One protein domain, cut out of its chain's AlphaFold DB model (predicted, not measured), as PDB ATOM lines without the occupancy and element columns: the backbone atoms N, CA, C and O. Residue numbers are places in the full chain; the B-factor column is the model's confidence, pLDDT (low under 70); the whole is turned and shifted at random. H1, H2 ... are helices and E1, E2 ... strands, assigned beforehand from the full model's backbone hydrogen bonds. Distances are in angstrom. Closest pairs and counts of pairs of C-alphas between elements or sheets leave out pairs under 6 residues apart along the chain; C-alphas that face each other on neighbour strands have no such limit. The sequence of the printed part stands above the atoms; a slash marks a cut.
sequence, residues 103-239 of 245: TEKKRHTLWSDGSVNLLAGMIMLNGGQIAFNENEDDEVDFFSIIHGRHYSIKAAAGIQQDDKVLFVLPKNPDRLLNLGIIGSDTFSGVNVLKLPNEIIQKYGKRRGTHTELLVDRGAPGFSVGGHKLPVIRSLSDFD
ATOM      1  N   THR A 103     -50.274 -58.704 133.032       50.12
ATOM      2  CA  THR A 103     -49.049 -58.155 133.618       50.12
ATOM      3  C   THR A 103     -47.925 -57.999 132.592       50.12
ATOM      4  O   THR A 103     -47.315 -56.935 132.513       50.12
ATOM      5  N   GLU A 104     -47.664 -59.017 131.772       51.91
ATOM      6  CA  GLU A 104     -46.654 -58.953 130.712       51.91
ATOM      7  C   GLU A 104     -47.039 -57.979 129.607       51.91
ATOM      8  O   GLU A 104     -46.172 -57.260 129.125       51.91
ATOM      9  N   LYS A 105     -48.330 -57.874 129.269       55.03
ATOM     10  CA  LYS A 105     -48.818 -56.911 128.276       55.03
ATOM     11  C   LYS A 105     -48.594 -55.480 128.752       55.03
ATOM     12  O   LYS A 105     -48.070 -54.660 128.009       55.03
ATOM     13  N   LYS A 106     -48.936 -55.190 130.013       54.28
ATOM     14  CA  LYS A 106     -48.706 -53.871 130.617       54.28
ATOM     15  C   LYS A 106     -47.211 -53.556 130.722       54.28
ATOM     16  O   LYS A 106     -46.803 -52.447 130.399       54.28
ATOM     17  N   ARG A 107     -46.395 -54.536 131.122       55.28
ATOM     18  CA  ARG A 107     -44.932 -54.407 131.169       55.28
ATOM     19  C   ARG A 107     -44.344 -54.164 129.778       55.28
ATOM     20  O   ARG A 107     -43.472 -53.318 129.659       55.28
ATOM     21  N   HIS A 108     -44.847 -54.849 128.752       58.31
ATOM     22  CA  HIS A 108     -44.433 -54.692 127.359       58.31
ATOM     23  C   HIS A 108     -44.792 -53.312 126.808       58.31
ATOM     24  O   HIS A 108     -43.931 -52.670 126.229       58.31
ATOM     25  N   THR A 109     -46.018 -52.822 127.019       58.22
ATOM     26  CA  THR A 109     -46.401 -51.462 126.598       58.22
ATOM     27  C   THR A 109     -45.508 -50.411 127.260       58.22
ATOM     28  O   THR A 109     -44.917 -49.596 126.564       58.22
ATOM     29  N   LEU A 110     -45.296 -50.503 128.579       58.50
ATOM     30  CA  LEU A 110     -44.405 -49.585 129.301       58.50
ATOM     31  C   LEU A 110     -42.946 -49.667 128.821       58.50
ATOM     32  O   LEU A 110     -42.264 -48.650 128.744       58.50
ATOM     33  N   TRP A 111     -42.459 -50.867 128.497       62.09
ATOM     34  CA  TRP A 111     -41.114 -51.055 127.951       62.09
ATOM     35  C   TRP A 111     -40.986 -50.597 126.504       62.09
ATOM     36  O   TRP A 111     -39.915 -50.132 126.130       62.09
ATOM     37  N   SER A 112     -42.040 -50.709 125.698       68.88
ATOM     38  CA  SER A 112     -42.072 -50.214 124.321       68.88
ATOM     39  C   SER A 112     -41.923 -48.695 124.320       68.88
ATOM     40  O   SER A 112     -40.984 -48.174 123.722       68.88
ATOM     41  N   ASP A 113     -42.743 -48.002 125.112       78.44
ATOM     42  CA  ASP A 113     -42.681 -46.544 125.253       78.44
ATOM     43  C   ASP A 113     -41.357 -46.103 125.902       78.44
ATOM     44  O   ASP A 113     -40.728 -45.126 125.491       78.44
ATOM     45  N   GLY A 114     -40.879 -46.857 126.898       85.25
ATOM     46  CA  GLY A 114     -39.582 -46.624 127.534       85.25
ATOM     47  C   GLY A 114     -38.400 -46.797 126.577       85.25
ATOM     48  O   GLY A 114     -37.460 -46.008 126.617       85.25
ATOM     49  N   SER A 115     -38.456 -47.786 125.682       88.31
ATOM     50  CA  SER A 115     -37.405 -48.062 124.693       88.31
ATOM     51  C   SER A 115     -37.333 -46.974 123.628       88.31
ATOM     52  O   SER A 115     -36.235 -46.545 123.275       88.31
ATOM     53  N   VAL A 116     -38.492 -46.496 123.162       92.12
ATOM     54  CA  VAL A 116     -38.603 -45.353 122.246       92.12
ATOM     55  C   VAL A 116     -37.958 -44.114 122.870       92.12
ATOM     56  O   VAL A 116     -37.052 -43.528 122.279       92.12
ATOM     57  N   ASN A 117     -38.353 -43.762 124.095       93.25
ATOM     58  CA  ASN A 117     -37.833 -42.583 124.791       93.25
ATOM     59  C   ASN A 117     -36.337 -42.686 125.110       93.25
ATOM     60  O   ASN A 117     -35.605 -41.710 124.959       93.25
ATOM     61  N   LEU A 118     -35.870 -43.864 125.526       91.44
ATOM     62  CA  LEU A 118     -34.458 -44.104 125.801       91.44
ATOM     63  C   LEU A 118     -33.615 -43.914 124.542       91.44
ATOM     64  O   LEU A 118     -32.641 -43.164 124.560       91.44
ATOM     65  N   LEU A 119     -33.995 -44.575 123.447       93.12
ATOM     66  CA  LEU A 119     -33.283 -44.472 122.181       93.12
ATOM     67  C   LEU A 119     -33.293 -43.030 121.667       93.12
ATOM     68  O   LEU A 119     -32.256 -42.525 121.234       93.12
ATOM     69  N   ALA A 120     -34.438 -42.354 121.768       94.69
ATOM     70  CA  ALA A 120     -34.564 -40.965 121.376       94.69
ATOM     71  C   ALA A 120     -33.634 -40.055 122.194       94.69
ATOM     72  O   ALA A 120     -32.874 -39.266 121.633       94.69
ATOM     73  N   GLY A 121     -33.624 -40.217 123.519       93.81
ATOM     74  CA  GLY A 121     -32.714 -39.511 124.417       93.81
ATOM     75  C   GLY A 121     -31.247 -39.760 124.073       93.81
ATOM     76  O   GLY A 121     -30.475 -38.811 123.976       93.81
ATOM     77  N   MET A 122     -30.864 -41.014 123.816       92.50
ATOM     78  CA  MET A 122     -29.499 -41.364 123.410       92.50
ATOM     79  C   MET A 122     -29.100 -40.675 122.103       92.50
ATOM     80  O   MET A 122     -28.001 -40.130 122.017       92.50
ATOM     81  N   ILE A 123     -29.975 -40.660 121.097       94.44
ATOM     82  CA  ILE A 123     -29.703 -39.990 119.821       94.44
ATOM     83  C   ILE A 123     -29.561 -38.474 120.024       94.44
ATOM     84  O   ILE A 123     -28.583 -37.895 119.552       94.44
ATOM     85  N   MET A 124     -30.473 -37.843 120.774       94.94
ATOM     86  CA  MET A 124     -30.423 -36.403 121.064       94.94
ATOM     87  C   MET A 124     -29.163 -36.003 121.837       94.94
ATOM     88  O   MET A 124     -28.509 -35.024 121.483       94.94
ATOM     89  N   LEU A 125     -28.772 -36.782 122.851       94.81
ATOM     90  CA  LEU A 125     -27.554 -36.543 123.634       94.81
ATOM     91  C   LEU A 125     -26.277 -36.635 122.794       94.81
ATOM     92  O   LEU A 125     -25.276 -36.012 123.138       94.81
ATOM     93  N   ASN A 126     -26.309 -37.385 121.692       92.81
ATOM     94  CA  ASN A 126     -25.196 -37.483 120.752       92.81
ATOM     95  C   ASN A 126     -25.317 -36.495 119.572       92.81
ATOM     96  O   ASN A 126     -24.540 -36.579 118.626       92.81
ATOM     97  N   GLY A 127     -26.256 -35.542 119.620       92.19
ATOM     98  CA  GLY A 127     -26.399 -34.473 118.624       92.19
ATOM     99  C   GLY A 127     -27.343 -34.782 117.457       92.19
ATOM    100  O   GLY A 127     -27.384 -34.016 116.495       92.19
ATOM    101  N   GLY A 128     -28.105 -35.877 117.518       94.12
ATOM    102  CA  GLY A 128     -29.180 -36.147 116.565       94.12
ATOM    103  C   GLY A 128     -30.427 -35.299 116.834       94.12
ATOM    104  O   GLY A 128     -30.680 -34.867 117.958       94.12
ATOM    105  N   GLN A 129     -31.235 -35.078 115.801       95.56
ATOM    106  CA  GLN A 129     -32.541 -34.419 115.918       95.56
ATOM    107  C   GLN A 129     -33.655 -35.452 115.809       95.56
ATOM    108  O   GLN A 129     -33.497 -36.433 115.081       95.56
ATOM    109  N   ILE A 130     -34.769 -35.244 116.513       95.94
ATOM    110  CA  ILE A 130     -35.896 -36.183 116.547       95.94
ATOM    111  C   ILE A 130     -37.218 -35.446 116.382       95.94
ATOM    112  O   ILE A 130     -37.414 -34.377 116.955       95.94
ATOM    113  N   ALA A 131     -38.130 -36.071 115.644       95.00
ATOM    114  CA  ALA A 131     -39.547 -35.746 115.622       95.00
ATOM    115  C   ALA A 131     -40.349 -37.027 115.887       95.00
ATOM    116  O   ALA A 131     -40.280 -37.972 115.099       95.00
ATOM    117  N   PHE A 132     -41.080 -37.078 117.002       92.12
ATOM    118  CA  PHE A 132     -41.944 -38.218 117.314       92.12
ATOM    119  C   PHE A 132     -43.118 -38.288 116.341       92.12
ATOM    120  O   PHE A 132     -43.638 -37.259 115.910       92.12
ATOM    121  N   ASN A 133     -43.512 -39.505 115.981       88.75
ATOM    122  CA  ASN A 133     -44.685 -39.713 115.156       88.75
ATOM    123  C   ASN A 133     -45.948 -39.693 116.033       88.75
ATOM    124  O   ASN A 133     -46.071 -40.479 116.969       88.75
ATOM    125  N   GLU A 134     -46.884 -38.798 115.724       82.56
ATOM    126  CA  GLU A 134     -48.182 -38.697 116.410       82.56
ATOM    127  C   GLU A 134     -49.272 -39.543 115.732       82.56
ATOM    128  O   GLU A 134     -50.361 -39.716 116.276       82.56
ATOM    129  N   ASN A 135     -49.003 -40.064 114.532       80.38
ATOM    130  CA  ASN A 135     -49.957 -40.874 113.794       80.38
ATOM    131  C   ASN A 135     -49.886 -42.341 114.234       80.38
ATOM    132  O   ASN A 135     -48.981 -43.070 113.826       80.38
ATOM    133  N   GLU A 136     -50.880 -42.779 115.008       71.94
ATOM    134  CA  GLU A 136     -51.007 -44.164 115.489       71.94
ATOM    135  C   GLU A 136     -51.189 -45.203 114.365       71.94
ATOM    136  O   GLU A 136     -50.943 -46.389 114.586       71.94
ATOM    137  N   ASP A 137     -51.615 -44.782 113.168       73.12
ATOM    138  CA  ASP A 137     -51.770 -45.672 112.012       73.12
ATOM    139  C   ASP A 137     -50.442 -45.928 111.272       73.12
ATOM    140  O   ASP A 137     -50.379 -46.816 110.416       73.12
ATOM    141  N   ASP A 138     -49.386 -45.161 111.570       80.81
ATOM    142  CA  ASP A 138     -48.054 -45.367 111.003       80.81
ATOM    143  C   ASP A 138     -47.216 -46.279 111.912       80.81
ATOM    144  O   ASP A 138     -47.263 -46.239 113.140       80.81
ATOM    145  N   GLU A 139     -46.444 -47.157 111.282       86.69
ATOM    146  CA  GLU A 139     -45.593 -48.117 111.969       86.69
ATOM    147  C   GLU A 139     -44.340 -47.434 112.554       86.69
ATOM    148  O   GLU A 139     -43.714 -48.014 113.440       86.69
ATOM    149  N   VAL A 140     -43.985 -46.222 112.109       90.75
ATOM    150  CA  VAL A 140     -42.851 -45.413 112.602       90.75
ATOM    151  C   VAL A 140     -43.079 -44.935 114.041       90.75
ATOM    152  O   VAL A 140     -44.132 -44.389 114.350       90.75
ATOM    153  N   ASP A 141     -42.069 -45.051 114.910       92.06
ATOM    154  CA  ASP A 141     -42.138 -44.460 116.258       92.06
ATOM    155  C   ASP A 141     -41.665 -43.001 116.255       92.06
ATOM    156  O   ASP A 141     -42.275 -42.122 116.866       92.06
ATOM    157  N   PHE A 142     -40.567 -42.720 115.553       94.25
ATOM    158  CA  PHE A 142     -40.076 -41.362 115.350       94.25
ATOM    159  C   PHE A 142     -39.182 -41.254 114.116       94.25
ATOM    160  O   PHE A 142     -38.583 -42.224 113.644       94.25
ATOM    161  N   PHE A 143     -39.065 -40.032 113.618       94.75
ATOM    162  CA  PHE A 143     -38.115 -39.646 112.589       94.75
ATOM    163  C   PHE A 143     -36.880 -39.032 113.233       94.75
ATOM    164  O   PHE A 143     -36.973 -38.366 114.267       94.75
ATOM    165  N   SER A 144     -35.716 -39.236 112.622       95.25
ATOM    166  CA  SER A 144     -34.479 -38.636 113.104       95.25
ATOM    167  C   SER A 144     -33.583 -38.138 111.981       95.25
ATOM    168  O   SER A 144     -33.514 -38.745 110.914       95.25
ATOM    169  N   ILE A 145     -32.870 -37.041 112.247       93.81
ATOM    170  CA  ILE A 145     -31.762 -36.566 111.420       93.81
ATOM    171  C   ILE A 145     -30.459 -36.837 112.172       93.81
ATOM    172  O   ILE A 145     -30.208 -36.249 113.226       93.81
ATOM    173  N   ILE A 146     -29.626 -37.716 111.616       92.81
ATOM    174  CA  ILE A 146     -28.311 -38.095 112.154       92.81
ATOM    175  C   ILE A 146     -27.286 -37.848 111.047       92.81
ATOM    176  O   ILE A 146     -27.462 -38.327 109.930       92.81
ATOM    177  N   HIS A 147     -26.254 -37.043 111.323       92.12
ATOM    178  CA  HIS A 147     -25.234 -36.639 110.337       92.12
ATOM    179  C   HIS A 147     -25.812 -36.131 108.994       92.12
ATOM    180  O   HIS A 147     -25.267 -36.391 107.923       92.12
ATOM    181  N   GLY A 148     -26.947 -35.421 109.035       89.88
ATOM    182  CA  GLY A 148     -27.618 -34.892 107.841       89.88
ATOM    183  C   GLY A 148     -28.431 -35.917 107.035       89.88
ATOM    184  O   GLY A 148     -28.970 -35.565 105.988       89.88
ATOM    185  N   ARG A 149     -28.558 -37.165 107.506       91.56
ATOM    186  CA  ARG A 149     -29.400 -38.209 106.902       91.56
ATOM    187  C   ARG A 149     -30.693 -38.389 107.682       91.56
ATOM    188  O   ARG A 149     -30.678 -38.385 108.909       91.56
ATOM    189  N   HIS A 150     -31.794 -38.566 106.956       93.12
ATOM    190  CA  HIS A 150     -33.120 -38.776 107.529       93.12
ATOM    191  C   HIS A 150     -33.413 -40.270 107.704       93.12
ATOM    192  O   HIS A 150     -33.252 -41.049 106.765       93.12
ATOM    193  N   TYR A 151     -33.883 -40.657 108.888       93.50
ATOM    194  CA  TYR A 151     -34.226 -42.030 109.243       93.50
ATOM    195  C   TYR A 151     -35.658 -42.106 109.767       93.50
ATOM    196  O   TYR A 151     -36.028 -41.357 110.667       93.50
ATOM    197  N   SER A 152     -36.432 -43.061 109.249       94.19
ATOM    198  CA  SER A 152     -37.711 -43.487 109.829       94.19
ATOM    199  C   SER A 152     -37.439 -44.664 110.760       94.19
ATOM    200  O   SER A 152     -37.036 -45.730 110.289       94.19
ATOM    201  N   ILE A 153     -37.576 -44.476 112.072       94.38
ATOM    202  CA  ILE A 153     -37.098 -45.436 113.074       94.38
ATOM    203  C   ILE A 153     -38.268 -46.186 113.709       94.38
ATOM    204  O   ILE A 153     -39.270 -45.592 114.111       94.38
ATOM    205  N   LYS A 154     -38.090 -47.505 113.840       93.88
ATOM    206  CA  LYS A 154     -38.891 -48.365 114.711       93.88
ATOM    207  C   LYS A 154     -38.025 -48.881 115.851       93.88
ATOM    208  O   LYS A 154     -37.020 -49.545 115.601       93.88
ATOM    209  N   ALA A 155     -38.430 -48.630 117.086       93.56
ATOM    210  CA  ALA A 155     -37.838 -49.179 118.292       93.56
ATOM    211  C   ALA A 155     -38.669 -50.375 118.781       93.56
ATOM    212  O   ALA A 155     -39.850 -50.253 119.094       93.56
ATOM    213  N   ALA A 156     -38.045 -51.545 118.883       92.75
ATOM    214  CA  ALA A 156     -38.667 -52.751 119.411       92.75
ATOM    215  C   ALA A 156     -38.008 -53.143 120.735       92.75
ATOM    216  O   ALA A 156     -36.811 -53.436 120.782       92.75
ATOM    217  N   ALA A 157     -38.788 -53.176 121.815       92.31
ATOM    218  CA  ALA A 157     -38.319 -53.691 123.095       92.31
ATOM    219  C   ALA A 157     -38.091 -55.209 123.005       92.31
ATOM    220  O   ALA A 157     -38.952 -55.957 122.542       92.31
ATOM    221  N   GLY A 158     -36.925 -55.668 123.454       92.38
ATOM    222  CA  GLY A 158     -36.570 -57.078 123.486       92.38
ATOM    223  C   GLY A 158     -37.247 -57.798 124.645       92.38
ATOM    224  O   GLY A 158     -37.045 -57.451 125.810       92.38
ATOM    225  N   ILE A 159     -38.013 -58.840 124.336       88.88
ATOM    226  CA  ILE A 159     -38.638 -59.714 125.326       88.88
ATOM    227  C   ILE A 159     -37.670 -60.861 125.616       88.88
ATOM    228  O   ILE A 159     -37.419 -61.700 124.753       88.88
ATOM    229  N   GLN A 160     -37.115 -60.888 126.827       88.31
ATOM    230  CA  GLN A 160     -36.180 -61.934 127.250       88.31
ATOM    231  C   GLN A 160     -36.891 -63.293 127.338       88.31
ATOM    232  O   GLN A 160     -37.946 -63.400 127.967       88.31
ATOM    233  N   GLN A 161     -36.296 -64.318 126.731       88.44
ATOM    234  CA  GLN A 161     -36.720 -65.718 126.775       88.44
ATOM    235  C   GLN A 161     -35.476 -66.596 126.933       88.44
ATOM    236  O   GLN A 161     -34.872 -66.964 125.936       88.44
ATOM    237  N   ASP A 162     -35.076 -66.904 128.166       86.31
ATOM    238  CA  ASP A 162     -33.883 -67.708 128.475       86.31
ATOM    239  C   ASP A 162     -32.619 -67.263 127.700       86.31
ATOM    240  O   ASP A 162     -32.024 -66.229 128.013       86.31
ATOM    241  N   ASP A 163     -32.208 -68.024 126.681       90.50
ATOM    242  CA  ASP A 163     -31.052 -67.783 125.808       90.50
ATOM    243  C   ASP A 163     -31.386 -66.964 124.547       90.50
ATOM    244  O   ASP A 163     -30.553 -66.800 123.654       90.50
ATOM    245  N   LYS A 164     -32.605 -66.428 124.460       93.69
ATOM    246  CA  LYS A 164     -33.135 -65.707 123.302       93.69
ATOM    247  C   LYS A 164     -33.810 -64.408 123.695       93.69
ATOM    248  O   LYS A 164     -34.209 -64.172 124.833       93.69
ATOM    249  N   VAL A 165     -33.957 -63.549 122.700       94.44
ATOM    250  CA  VAL A 165     -34.709 -62.305 122.791       94.44
ATOM    251  C   VAL A 165     -35.687 -62.255 121.631       94.44
ATOM    252  O   VAL A 165     -35.293 -62.340 120.468       94.44
ATOM    253  N   LEU A 166     -36.969 -62.134 121.949       93.94
ATOM    254  CA  LEU A 166     -38.028 -61.960 120.967       93.94
ATOM    255  C   LEU A 166     -38.254 -60.468 120.719       93.94
ATOM    256  O   LEU A 166     -38.517 -59.710 121.653       93.94
ATOM    257  N   PHE A 167     -38.213 -60.068 119.453       94.00
ATOM    258  CA  PHE A 167     -38.671 -58.763 118.995       94.00
ATOM    259  C   PHE A 167     -39.976 -58.908 118.221       94.00
ATOM    260  O   PHE A 167     -40.109 -59.780 117.358       94.00
ATOM    261  N   VAL A 168     -40.925 -58.023 118.516       91.25
ATOM    262  CA  VAL A 168     -42.186 -57.894 117.786       91.25
ATOM    263  C   VAL A 168     -42.085 -56.659 116.901       91.25
ATOM    264  O   VAL A 168     -42.012 -55.536 117.389       91.25
ATOM    265  N   LEU A 169     -42.033 -56.886 115.596       91.06
ATOM    266  CA  LEU A 169     -41.836 -55.868 114.572       91.06
ATOM    267  C   LEU A 169     -43.132 -55.624 113.792       91.06
ATOM    268  O   LEU A 169     -43.987 -56.511 113.737       91.06
ATOM    269  N   PRO A 170     -43.284 -54.453 113.157       86.88
ATOM    270  CA  PRO A 170     -44.402 -54.186 112.260       86.88
ATOM    271  C   PRO A 170     -44.476 -55.164 111.076       86.88
ATOM    272  O   PRO A 170     -43.572 -55.972 110.829       86.88
ATOM    273  N   LYS A 171     -45.575 -55.093 110.319       77.00
ATOM    274  CA  LYS A 171     -45.794 -55.958 109.155       77.00
ATOM    275  C   LYS A 171     -44.810 -55.643 108.031       77.00
ATOM    276  O   LYS A 171     -44.347 -56.573 107.371       77.00
ATOM    277  N   ASN A 172     -44.512 -54.363 107.807       79.00
ATOM    278  CA  ASN A 172     -43.663 -53.911 106.705       79.00
ATOM    279  C   ASN A 172     -42.361 -53.281 107.229       79.00
ATOM    280  O   ASN A 172     -42.123 -52.088 107.031       79.00
ATOM    281  N   PRO A 173     -41.474 -54.076 107.857       78.31
ATOM    282  CA  PRO A 173     -40.235 -53.564 108.438       78.31
ATOM    283  C   PRO A 173     -39.288 -52.971 107.383       78.31
ATOM    284  O   PRO A 173     -38.430 -52.164 107.718       78.31
ATOM    285  N   ASP A 174     -39.464 -53.324 106.108       75.12
ATOM    286  CA  ASP A 174     -38.549 -53.011 105.007       75.12
ATOM    287  C   ASP A 174     -38.323 -51.512 104.760       75.12
ATOM    288  O   ASP A 174     -37.314 -51.123 104.175       75.12
ATOM    289  N   ARG A 175     -39.260 -50.663 105.196       78.12
ATOM    290  CA  ARG A 175     -39.193 -49.201 105.030       78.12
ATOM    291  C   ARG A 175     -38.617 -48.475 106.244       78.12
ATOM    292  O   ARG A 175     -38.507 -47.252 106.220       78.12
ATOM    293  N   LEU A 176     -38.275 -49.217 107.293       89.19
ATOM    294  CA  LEU A 176     -37.923 -48.684 108.600       89.19
ATOM    295  C   LEU A 176     -36.497 -49.082 108.967       89.19
ATOM    296  O   LEU A 176     -36.018 -50.173 108.648       89.19
ATOM    297  N   LEU A 177     -35.819 -48.205 109.699       93.25
ATOM    298  CA  LEU A 177     -34.656 -48.590 110.475       93.25
ATOM    299  C   LEU A 177     -35.150 -49.262 111.761       93.25
ATOM    300  O   LEU A 177     -35.504 -48.592 112.730       93.25
ATOM    301  N   ASN A 178     -35.193 -50.594 111.741       94.88
ATOM    302  CA  ASN A 178     -35.618 -51.402 112.879       94.88
ATOM    303  C   ASN A 178     -34.473 -51.537 113.891       94.88
ATOM    304  O   ASN A 178     -33.405 -52.075 113.576       94.88
ATOM    305  N   LEU A 179     -34.707 -51.060 115.109       96.00
ATOM    306  CA  LEU A 179     -33.760 -51.086 116.215       96.00
ATOM    307  C   LEU A 179     -34.341 -51.900 117.372       96.00
ATOM    308  O   LEU A 179     -35.427 -51.612 117.863       96.00
ATOM    309  N   GLY A 180     -33.617 -52.929 117.800       95.12
ATOM    310  CA  GLY A 180     -33.967 -53.759 118.947       95.12
ATOM    311  C   GLY A 180     -33.298 -53.249 120.218       95.12
ATOM    312  O   GLY A 180     -32.077 -53.131 120.258       95.12
ATOM    313  N   ILE A 181     -34.068 -52.967 121.266       93.94
ATOM    314  CA  ILE A 181     -33.556 -52.478 122.548       93.94
ATOM    315  C   ILE A 181     -33.584 -53.618 123.554       93.94
ATOM    316  O   ILE A 181     -34.640 -54.143 123.897       93.94
ATOM    317  N   ILE A 182     -32.413 -53.987 124.059       92.00
ATOM    318  CA  ILE A 182     -32.253 -55.026 125.073       92.00
ATOM    319  C   ILE A 182     -31.710 -54.359 126.325       92.00
ATOM    320  O   ILE A 182     -30.512 -54.084 126.425       92.00
ATOM    321  N   GLY A 183     -32.601 -54.087 127.272       86.06
ATOM    322  CA  GLY A 183     -32.197 -53.616 128.587       86.06
ATOM    323  C   GLY A 183     -31.666 -54.761 129.445       86.06
ATOM    324  O   GLY A 183     -32.067 -55.920 129.295       86.06
ATOM    325  N   SER A 184     -30.748 -54.420 130.340       78.94
ATOM    326  CA  SER A 184     -30.389 -55.260 131.476       78.94
ATOM    327  C   SER A 184     -31.242 -54.902 132.692       78.94
ATOM    328  O   SER A 184     -31.907 -53.870 132.735       78.94
ATOM    329  N   ASP A 185     -31.196 -55.762 133.695       73.25
ATOM    330  CA  ASP A 185     -31.682 -55.516 135.051       73.25
ATOM    331  C   ASP A 185     -30.919 -54.393 135.783       73.25
ATOM    332  O   ASP A 185     -31.326 -53.961 136.859       73.25
ATOM    333  N   THR A 186     -29.844 -53.875 135.182       74.12
ATOM    334  CA  THR A 186     -29.047 -52.758 135.693       74.12
ATOM    335  C   THR A 186     -29.113 -51.535 134.774       74.12
ATOM    336  O   THR A 186     -29.281 -51.640 133.558       74.12
ATOM    337  N   PHE A 187     -28.892 -50.347 135.338       68.31
ATOM    338  CA  PHE A 187     -28.797 -49.101 134.563       68.31
ATOM    339  C   PHE A 187     -27.553 -49.027 133.661       68.31
ATOM    340  O   PHE A 187     -27.480 -48.181 132.775       68.31
ATOM    341  N   SER A 188     -26.571 -49.904 133.872       66.50
ATOM    342  CA  SER A 188     -25.281 -49.893 133.174       66.50
ATOM    343  C   SER A 188     -25.273 -50.607 131.819       66.50
ATOM    344  O   SER A 188     -24.271 -50.540 131.112       66.50
ATOM    345  N   GLY A 189     -26.346 -51.306 131.444       77.19
ATOM    346  CA  GLY A 189     -26.341 -52.164 130.261       77.19
ATOM    347  C   GLY A 189     -27.601 -52.027 129.427       77.19
ATOM    348  O   GLY A 189     -28.617 -52.642 129.737       77.19
ATOM    349  N   VAL A 190     -27.516 -51.285 128.327       88.69
ATOM    350  CA  VAL A 190     -28.499 -51.351 127.244       88.69
ATOM    351  C   VAL A 190     -27.753 -51.675 125.961       88.69
ATOM    352  O   VAL A 190     -26.747 -51.044 125.636       88.69
ATOM    353  N   ASN A 191     -28.227 -52.687 125.240       92.12
ATOM    354  CA  ASN A 191     -27.759 -52.964 123.891       92.12
ATOM    355  C   ASN A 191     -28.827 -52.511 122.903       92.12
ATOM    356  O   ASN A 191     -29.978 -52.936 122.992       92.12
ATOM    357  N   VAL A 192     -28.421 -51.668 121.960       94.44
ATOM    358  CA  VAL A 192     -29.230 -51.300 120.802       94.44
ATOM    359  C   VAL A 192     -28.722 -52.125 119.630       94.44
ATOM    360  O   VAL A 192     -27.546 -52.060 119.282       94.44
ATOM    361  N   LEU A 193     -29.583 -52.950 119.052       95.50
ATOM    362  CA  LEU A 193     -29.269 -53.794 117.908       95.50
ATOM    363  C   LEU A 193     -29.879 -53.196 116.657       95.50
ATOM    364  O   LEU A 193     -31.059 -52.856 116.656       95.50
ATOM    365  N   LYS A 194     -29.124 -53.151 115.564       95.31
ATOM    366  CA  LYS A 194     -29.734 -53.003 114.244       95.31
ATOM    367  C   LYS A 194     -30.346 -54.343 113.860       95.31
ATOM    368  O   LYS A 194     -29.676 -55.369 113.963       95.31
ATOM    369  N   LEU A 195     -31.599 -54.334 113.414       95.62
ATOM    370  CA  LEU A 195     -32.304 -55.509 112.906       95.62
ATOM    371  C   LEU A 195     -32.404 -55.368 111.377       95.62
ATOM    372  O   LEU A 195     -33.296 -54.672 110.893       95.62
ATOM    373  N   PRO A 196     -31.463 -55.937 110.594       94.25
ATOM    374  CA  PRO A 196     -31.443 -55.736 109.148       94.25
ATOM    375  C   PRO A 196     -32.676 -56.344 108.481       94.25
ATOM    376  O   PRO A 196     -33.083 -57.456 108.822       94.25
ATOM    377  N   ASN A 197     -33.216 -55.656 107.475       91.75
ATOM    378  CA  ASN A 197     -34.422 -56.099 106.770       91.75
ATOM    379  C   ASN A 197     -34.232 -57.473 106.119       91.75
ATOM    380  O   ASN A 197     -35.118 -58.310 106.209       91.75
ATOM    381  N   GLU A 198     -33.047 -57.765 105.582       92.50
ATOM    382  CA  GLU A 198     -32.710 -59.084 105.027       92.50
ATOM    383  C   GLU A 198     -32.820 -60.213 106.065       92.50
ATOM    384  O   GLU A 198     -33.327 -61.297 105.776       92.50
ATOM    385  N   ILE A 199     -32.395 -59.951 107.307       95.12
ATOM    386  CA  ILE A 199     -32.506 -60.909 108.412       95.12
ATOM    387  C   ILE A 199     -33.969 -61.071 108.826       95.12
ATOM    388  O   ILE A 199     -34.421 -62.198 109.032       95.12
ATOM    389  N   ILE A 200     -34.721 -59.970 108.904       94.44
ATOM    390  CA  ILE A 200     -36.149 -60.000 109.239       94.44
ATOM    391  C   ILE A 200     -36.942 -60.756 108.165       94.44
ATOM    392  O   ILE A 200     -37.773 -61.593 108.499       94.44
ATOM    393  N   GLN A 201     -36.660 -60.532 106.883       91.44
ATOM    394  CA  GLN A 201     -37.320 -61.229 105.779       91.44
ATOM    395  C   GLN A 201     -37.004 -62.725 105.769       91.44
ATOM    396  O   GLN A 201     -37.894 -63.537 105.521       91.44
ATOM    397  N   LYS A 202     -35.748 -63.100 106.038       93.81
ATOM    398  CA  LYS A 202     -35.303 -64.497 105.975       93.81
ATOM    399  C   LYS A 202     -35.715 -65.322 107.194       93.81
ATOM    400  O   LYS A 202     -36.038 -66.498 107.045       93.81
ATOM    401  N   TYR A 203     -35.672 -64.738 108.389       95.38
ATOM    402  CA  TYR A 203     -35.841 -65.469 109.652       95.38
ATOM    403  C   TYR A 203     -37.036 -65.005 110.490       95.38
ATOM    404  O   TYR A 203     -37.401 -65.678 111.457       95.38
ATOM    405  N   GLY A 204     -37.655 -63.877 110.139       92.50
ATOM    406  CA  GLY A 204     -38.852 -63.379 110.799       92.50
ATOM    407  C   GLY A 204     -40.064 -64.259 110.506       92.50
ATOM    408  O   GLY A 204     -40.308 -64.685 109.378       92.50
ATOM    409  N   LYS A 205     -40.855 -64.527 111.542       90.00
ATOM    410  CA  LYS A 205     -42.111 -65.269 111.443       90.00
ATOM    411  C   LYS A 205     -43.263 -64.279 111.401       90.00
ATOM    412  O   LYS A 205     -43.554 -63.623 112.397       90.00
ATOM    413  N   ARG A 206     -43.930 -64.170 110.252       85.75
ATOM    414  CA  ARG A 206     -45.126 -63.330 110.117       85.75
ATOM    415  C   ARG A 206     -46.279 -63.907 110.938       85.75
ATOM    416  O   ARG A 206     -46.517 -65.115 110.925       85.75
ATOM    417  N   ARG A 207     -46.967 -63.031 111.667       80.56
ATOM    418  CA  ARG A 207     -48.091 -63.331 112.560       80.56
ATOM    419  C   ARG A 207     -49.183 -62.279 112.372       80.56
ATOM    420  O   ARG A 207     -49.435 -61.448 113.237       80.56
ATOM    421  N   GLY A 208     -49.847 -62.294 111.220       78.25
ATOM    422  CA  GLY A 208     -50.914 -61.335 110.917       78.25
ATOM    423  C   GLY A 208     -50.436 -59.892 110.808       78.25
ATOM    424  O   GLY A 208     -50.041 -59.466 109.729       78.25
ATOM    425  N   THR A 209     -50.557 -59.105 111.876       75.81
ATOM    426  CA  THR A 209     -50.209 -57.670 111.882       75.81
ATOM    427  C   THR A 209     -48.764 -57.388 112.263       75.81
ATOM    428  O   THR A 209     -48.333 -56.247 112.162       75.81
ATOM    429  N   HIS A 210     -48.019 -58.396 112.709       83.31
ATOM    430  CA  HIS A 210     -46.645 -58.226 113.164       83.31
ATOM    431  C   HIS A 210     -45.736 -59.337 112.647       83.31
ATOM    432  O   HIS A 210     -46.190 -60.379 112.166       83.31
ATOM    433  N   THR A 211     -44.434 -59.104 112.755       88.75
ATOM    434  CA  THR A 211     -43.380 -60.075 112.475       88.75
ATOM    435  C   THR A 211     -42.619 -60.358 113.762       88.75
ATOM    436  O   THR A 211     -42.142 -59.444 114.426       88.75
ATOM    437  N   GLU A 212     -42.501 -61.628 114.125       92.62
ATOM    438  CA  GLU A 212     -41.720 -62.078 115.275       92.62
ATOM    439  C   GLU A 212     -40.305 -62.434 114.830       92.62
ATOM    440  O   GLU A 212     -40.121 -63.285 113.956       92.62
ATOM    441  N   LEU A 213     -39.301 -61.815 115.445       95.25
ATOM    442  CA  LEU A 213     -37.896 -62.139 115.227       95.25
ATOM    443  C   LEU A 213     -37.284 -62.649 116.531       95.25
ATOM    444  O   LEU A 213     -37.175 -61.906 117.504       95.25
ATOM    445  N   LEU A 214     -36.875 -63.917 116.538       95.88
ATOM    446  CA  LEU A 214     -36.116 -64.505 117.640       95.88
ATOM    447  C   LEU A 214     -34.623 -64.310 117.393       95.88
ATOM    448  O   LEU A 214     -34.101 -64.715 116.356       95.88
ATOM    449  N   VAL A 215     -33.956 -63.707 118.368       96.62
ATOM    450  CA  VAL A 215     -32.524 -63.421 118.364       96.62
ATOM    451  C   VAL A 215     -31.858 -64.265 119.437       96.62
ATOM    452  O   VAL A 215     -32.218 -64.169 120.606       96.62
ATOM    453  N   ASP A 216     -30.880 -65.074 119.051       95.38
ATOM    454  CA  ASP A 216     -30.083 -65.861 119.986       95.38
ATOM    455  C   ASP A 216     -29.091 -64.941 120.717       95.38
ATOM    456  O   ASP A 216     -28.405 -64.110 120.101       95.38
ATOM    457  N   ARG A 217     -29.013 -65.088 122.040       91.50
ATOM    458  CA  ARG A 217     -28.087 -64.382 122.928       91.50
ATOM    459  C   ARG A 217     -26.946 -65.332 123.286       91.50
ATOM    460  O   ARG A 217     -27.124 -66.261 124.065       91.50
ATOM    461  N   GLY A 218     -25.753 -65.091 122.749       83.31
ATOM    462  CA  GLY A 218     -24.602 -65.971 122.968       83.31
ATOM    463  C   GLY A 218     -23.274 -65.238 122.848       83.31
ATOM    464  O   GLY A 218     -23.205 -64.140 122.316       83.31
ATOM    465  N   ALA A 219     -22.179 -65.807 123.346       70.81
ATOM    466  CA  ALA A 219     -20.869 -65.186 123.161       70.81
ATOM    467  C   ALA A 219     -20.394 -65.358 121.696       70.81
ATOM    468  O   ALA A 219     -20.388 -66.493 121.217       70.81
ATOM    469  N   PRO A 220     -19.960 -64.297 120.975       65.69
ATOM    470  CA  PRO A 220     -19.811 -62.897 121.385       65.69
ATOM    471  C   PRO A 220     -20.848 -61.960 120.720       65.69
ATOM    472  O   PRO A 220     -20.534 -61.276 119.742       65.69
ATOM    473  N   GLY A 221     -22.078 -61.907 121.236       89.50
ATOM    474  CA  GLY A 221     -23.100 -60.925 120.866       89.50
ATOM    475  C   GLY A 221     -24.503 -61.499 120.641       89.50
ATOM    476  O   GLY A 221     -25.017 -62.303 121.415       89.50
ATOM    477  N   PHE A 222     -25.148 -61.014 119.585       94.62
ATOM    478  CA  PHE A 222     -26.515 -61.370 119.223       94.62
ATOM    479  C   PHE A 222     -26.525 -61.888 117.795       94.62
ATOM    480  O   PHE A 222     -25.846 -61.324 116.933       94.62
ATOM    481  N   SER A 223     -27.277 -62.953 117.533       95.75
ATOM    482  CA  SER A 223     -27.333 -63.542 116.198       95.75
ATOM    483  C   SER A 223     -28.701 -64.085 115.833       95.75
ATOM    484  O   SER A 223     -29.488 -64.446 116.700       95.75
ATOM    485  N   VAL A 224     -28.960 -64.187 114.532       95.69
ATOM    486  CA  VAL A 224     -30.143 -64.854 113.981       95.69
ATOM    487  C   VAL A 224     -29.685 -65.803 112.887       95.69
ATOM    488  O   VAL A 224     -29.056 -65.375 111.919       95.69
ATOM    489  N   GLY A 225     -29.952 -67.101 113.046       91.31
ATOM    490  CA  GLY A 225     -29.552 -68.107 112.054       91.31
ATOM    491  C   GLY A 225     -28.046 -68.096 111.757       91.31
ATOM    492  O   GLY A 225     -27.646 -68.239 110.607       91.31
ATOM    493  N   GLY A 226     -27.216 -67.836 112.774       90.56
ATOM    494  CA  GLY A 226     -25.757 -67.721 112.652       90.56
ATOM    495  C   GLY A 226     -25.236 -66.366 112.148       90.56
ATOM    496  O   GLY A 226     -24.032 -66.124 112.215       90.56
ATOM    497  N   HIS A 227     -26.102 -65.452 111.701       93.62
ATOM    498  CA  HIS A 227     -25.697 -64.101 111.300       93.62
ATOM    499  C   HIS A 227     -25.610 -63.188 112.521       93.62
ATOM    500  O   HIS A 227     -26.601 -63.020 113.234       93.62
ATOM    501  N   LYS A 228     -24.446 -62.578 112.760       95.06
ATOM    502  CA  LYS A 228     -24.273 -61.602 113.843       95.06
ATOM    503  C   LYS A 228     -25.030 -60.315 113.534       95.06
ATOM    504  O   LYS A 228     -24.911 -59.770 112.439       95.06
ATOM    505  N   LEU A 229     -25.773 -59.823 114.516       94.94
ATOM    506  CA  LEU A 229     -26.466 -58.546 114.428       94.94
ATOM    507  C   LEU A 229     -25.528 -57.392 114.810       94.94
ATOM    508  O   LEU A 229     -24.791 -57.516 115.795       94.94
ATOM    509  N   PRO A 230     -25.557 -56.261 114.078       94.31
ATOM    510  CA  PRO A 230     -24.795 -55.076 114.451       94.31
ATOM    511  C   PRO A 230     -25.297 -54.499 115.777       94.31
ATOM    512  O   PRO A 230     -26.497 -54.280 115.953       94.31
ATOM    513  N   VAL A 231     -24.371 -54.215 116.691       93.38
ATOM    514  CA  VAL A 231     -24.665 -53.491 117.932       93.38
ATOM    515  C   VAL A 231     -24.330 -52.023 117.713       93.38
ATOM    516  O   VAL A 231     -23.189 -51.699 117.396       93.38
ATOM    517  N   ILE A 232     -25.309 -51.147 117.905       92.69
ATOM    518  CA  ILE A 232     -25.137 -49.699 117.839       92.69
ATOM    519  C   ILE A 232     -24.570 -49.223 119.181       92.69
ATOM    520  O   ILE A 232     -25.182 -49.405 120.237       92.69
ATOM    521  N   ARG A 233     -23.379 -48.630 119.140       90.94
ATOM    522  CA  ARG A 233     -22.679 -48.021 120.280       90.94
ATOM    523  C   ARG A 233     -22.568 -46.505 120.139       90.94
ATOM    524  O   ARG A 233     -22.407 -45.820 121.143       90.94
ATOM    525  N   SER A 234     -22.662 -45.993 118.917       90.62
ATOM    526  CA  SER A 234     -22.518 -44.586 118.562       90.62
ATOM    527  C   SER A 234     -23.412 -44.213 117.376       90.62
ATOM    528  O   SER A 234     -23.907 -45.082 116.656       90.62
ATOM    529  N   LEU A 235     -23.590 -42.910 117.127       87.88
ATOM    530  CA  LEU A 235     -24.324 -42.439 115.946       87.88
ATOM    531  C   LEU A 235     -23.653 -42.833 114.625       87.88
ATOM    532  O   LEU A 235     -24.342 -43.021 113.629       87.88
ATOM    533  N   SER A 236     -22.332 -43.018 114.605       87.81
ATOM    534  CA  SER A 236     -21.604 -43.458 113.407       87.81
ATOM    535  C   SER A 236     -21.973 -44.884 112.977       87.81
ATOM    536  O   SER A 236     -21.865 -45.224 111.799       87.81
ATOM    537  N   ASP A 237     -22.481 -45.709 113.895       87.81
ATOM    538  CA  ASP A 237     -22.896 -47.083 113.587       87.81
ATOM    539  C   ASP A 237     -24.192 -47.135 112.757       87.81
ATOM    540  O   ASP A 237     -24.505 -48.162 112.148       87.81
ATOM    541  N   PHE A 238     -24.937 -46.024 112.676       82.94
ATOM    542  CA  PHE A 238     -26.098 -45.905 111.790       82.94
ATOM    543  C   PHE A 238     -25.682 -45.927 110.311       82.94
ATOM    544  O   PHE A 238     -26.419 -46.457 109.473       82.94
ATOM    545  N   ASP A 239     -24.489 -45.409 110.006       76.75
ATOM    546  CA  ASP A 239     -23.959 -45.258 108.650       76.75
ATOM    547  C   ASP A 239     -23.224 -46.507 108.141       76.75
ATOM    548  O   ASP A 239     -23.227 -46.782 106.941       76.75
TER     549      ASP A 239
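What this domain is: This is residues 103 to 239 of the 245 residues of the protein "Helix-turn-helix transcriptional regulator" of Mesorhizobium sp. B2-8-9 (UniProt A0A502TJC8). Two strongly twisted five-stranded sheets stand partly face to face as a sandwich, their strands crossed at 72 degrees; one of them, E1 E2 E3 E6 E7, curls round the long helix H1. The short helix H2 packs on E9 of the other sheet, E4 E5 E8 E9 E10, and the tiny H3 only grazes the first. The printed part has 137 residues, with three named helices and ten named strands in the order H1 E1 E2 E3 E4 E5 E6 E7 H2 E8 E9 E10 H3, in a mixed class of helices and strands. The first sheet is mixed, in the order E1 E2 E3 E6 E7; the second is branched and antiparallel. The whole is compact and rounded, with a radius of gyration of the C-alphas of 14.2 A and spans of 36 by 33 by 32 A.

Where its parts are: The first sheet holds E1, residues 129 to 132, from C-alpha 129 at (-32.541, -34.419, 115.918); E2, 142 to 146; E3, 149 to 157, 24.1 A long; E6, 177 to 183, 19.0 A; and E7, 190 to 194. The second holds E4, 159 to 161; E5, 164 to 170, 19.5 A; E8, 205 to 207; E9, 210 to 218, 25.3 A; and E10, 221 to 224. H1, residues 103 to 125, measures 32.1 A from C-alpha 103 at (-49.049, -58.155, 133.618). H2 is residues 197 to 203, and H3, 235 to 238, ends at C-alpha 238 at (-26.098, -45.905, 111.790).

How they stand to each other: E1 E2 E3 form a meander, each strand the antiparallel neighbour of the one before, with N 131 and O 143 at 2.9 A and N 151 and O 144 at 2.8 A. E3 and E6 are parallel, with N 156 and O 179 at 2.8 A; E6 and E7 are an antiparallel hairpin, with N 182 and O 191 at 2.9 A. The closest C-alphas of H1 and E3 are those of Ser 112 and Ala 157, 5.3 A apart. E3 bends by 50 degrees at residue 152 and runs on into E4. Between the sheets, the closest C-alphas of E3 and E5 are those of Ala 156 and Phe 167, 6.0 A apart. E5 lies on one side of E9, with N 167 and O 213 at 2.9 A; E8 and E10 lie on the other side. E8 E9 E10 form a second meander. H2 lies over E9 at a height over the sheet of 7.7 A and only just stands up from it, rising 43 degrees. Every O i to N i+4 pair is within hydrogen-bond range in H1 and H2; H3 is too short for one.

The domain as a whole: The C-alphas farthest apart, those of Thr 103 and Gly 148, are 40.8 A from each other. The printed part has no cut and no long link. Mean pLDDT of the printed part is 86.9; residues 103 to 112, 187 to 188 and 220 are under 70.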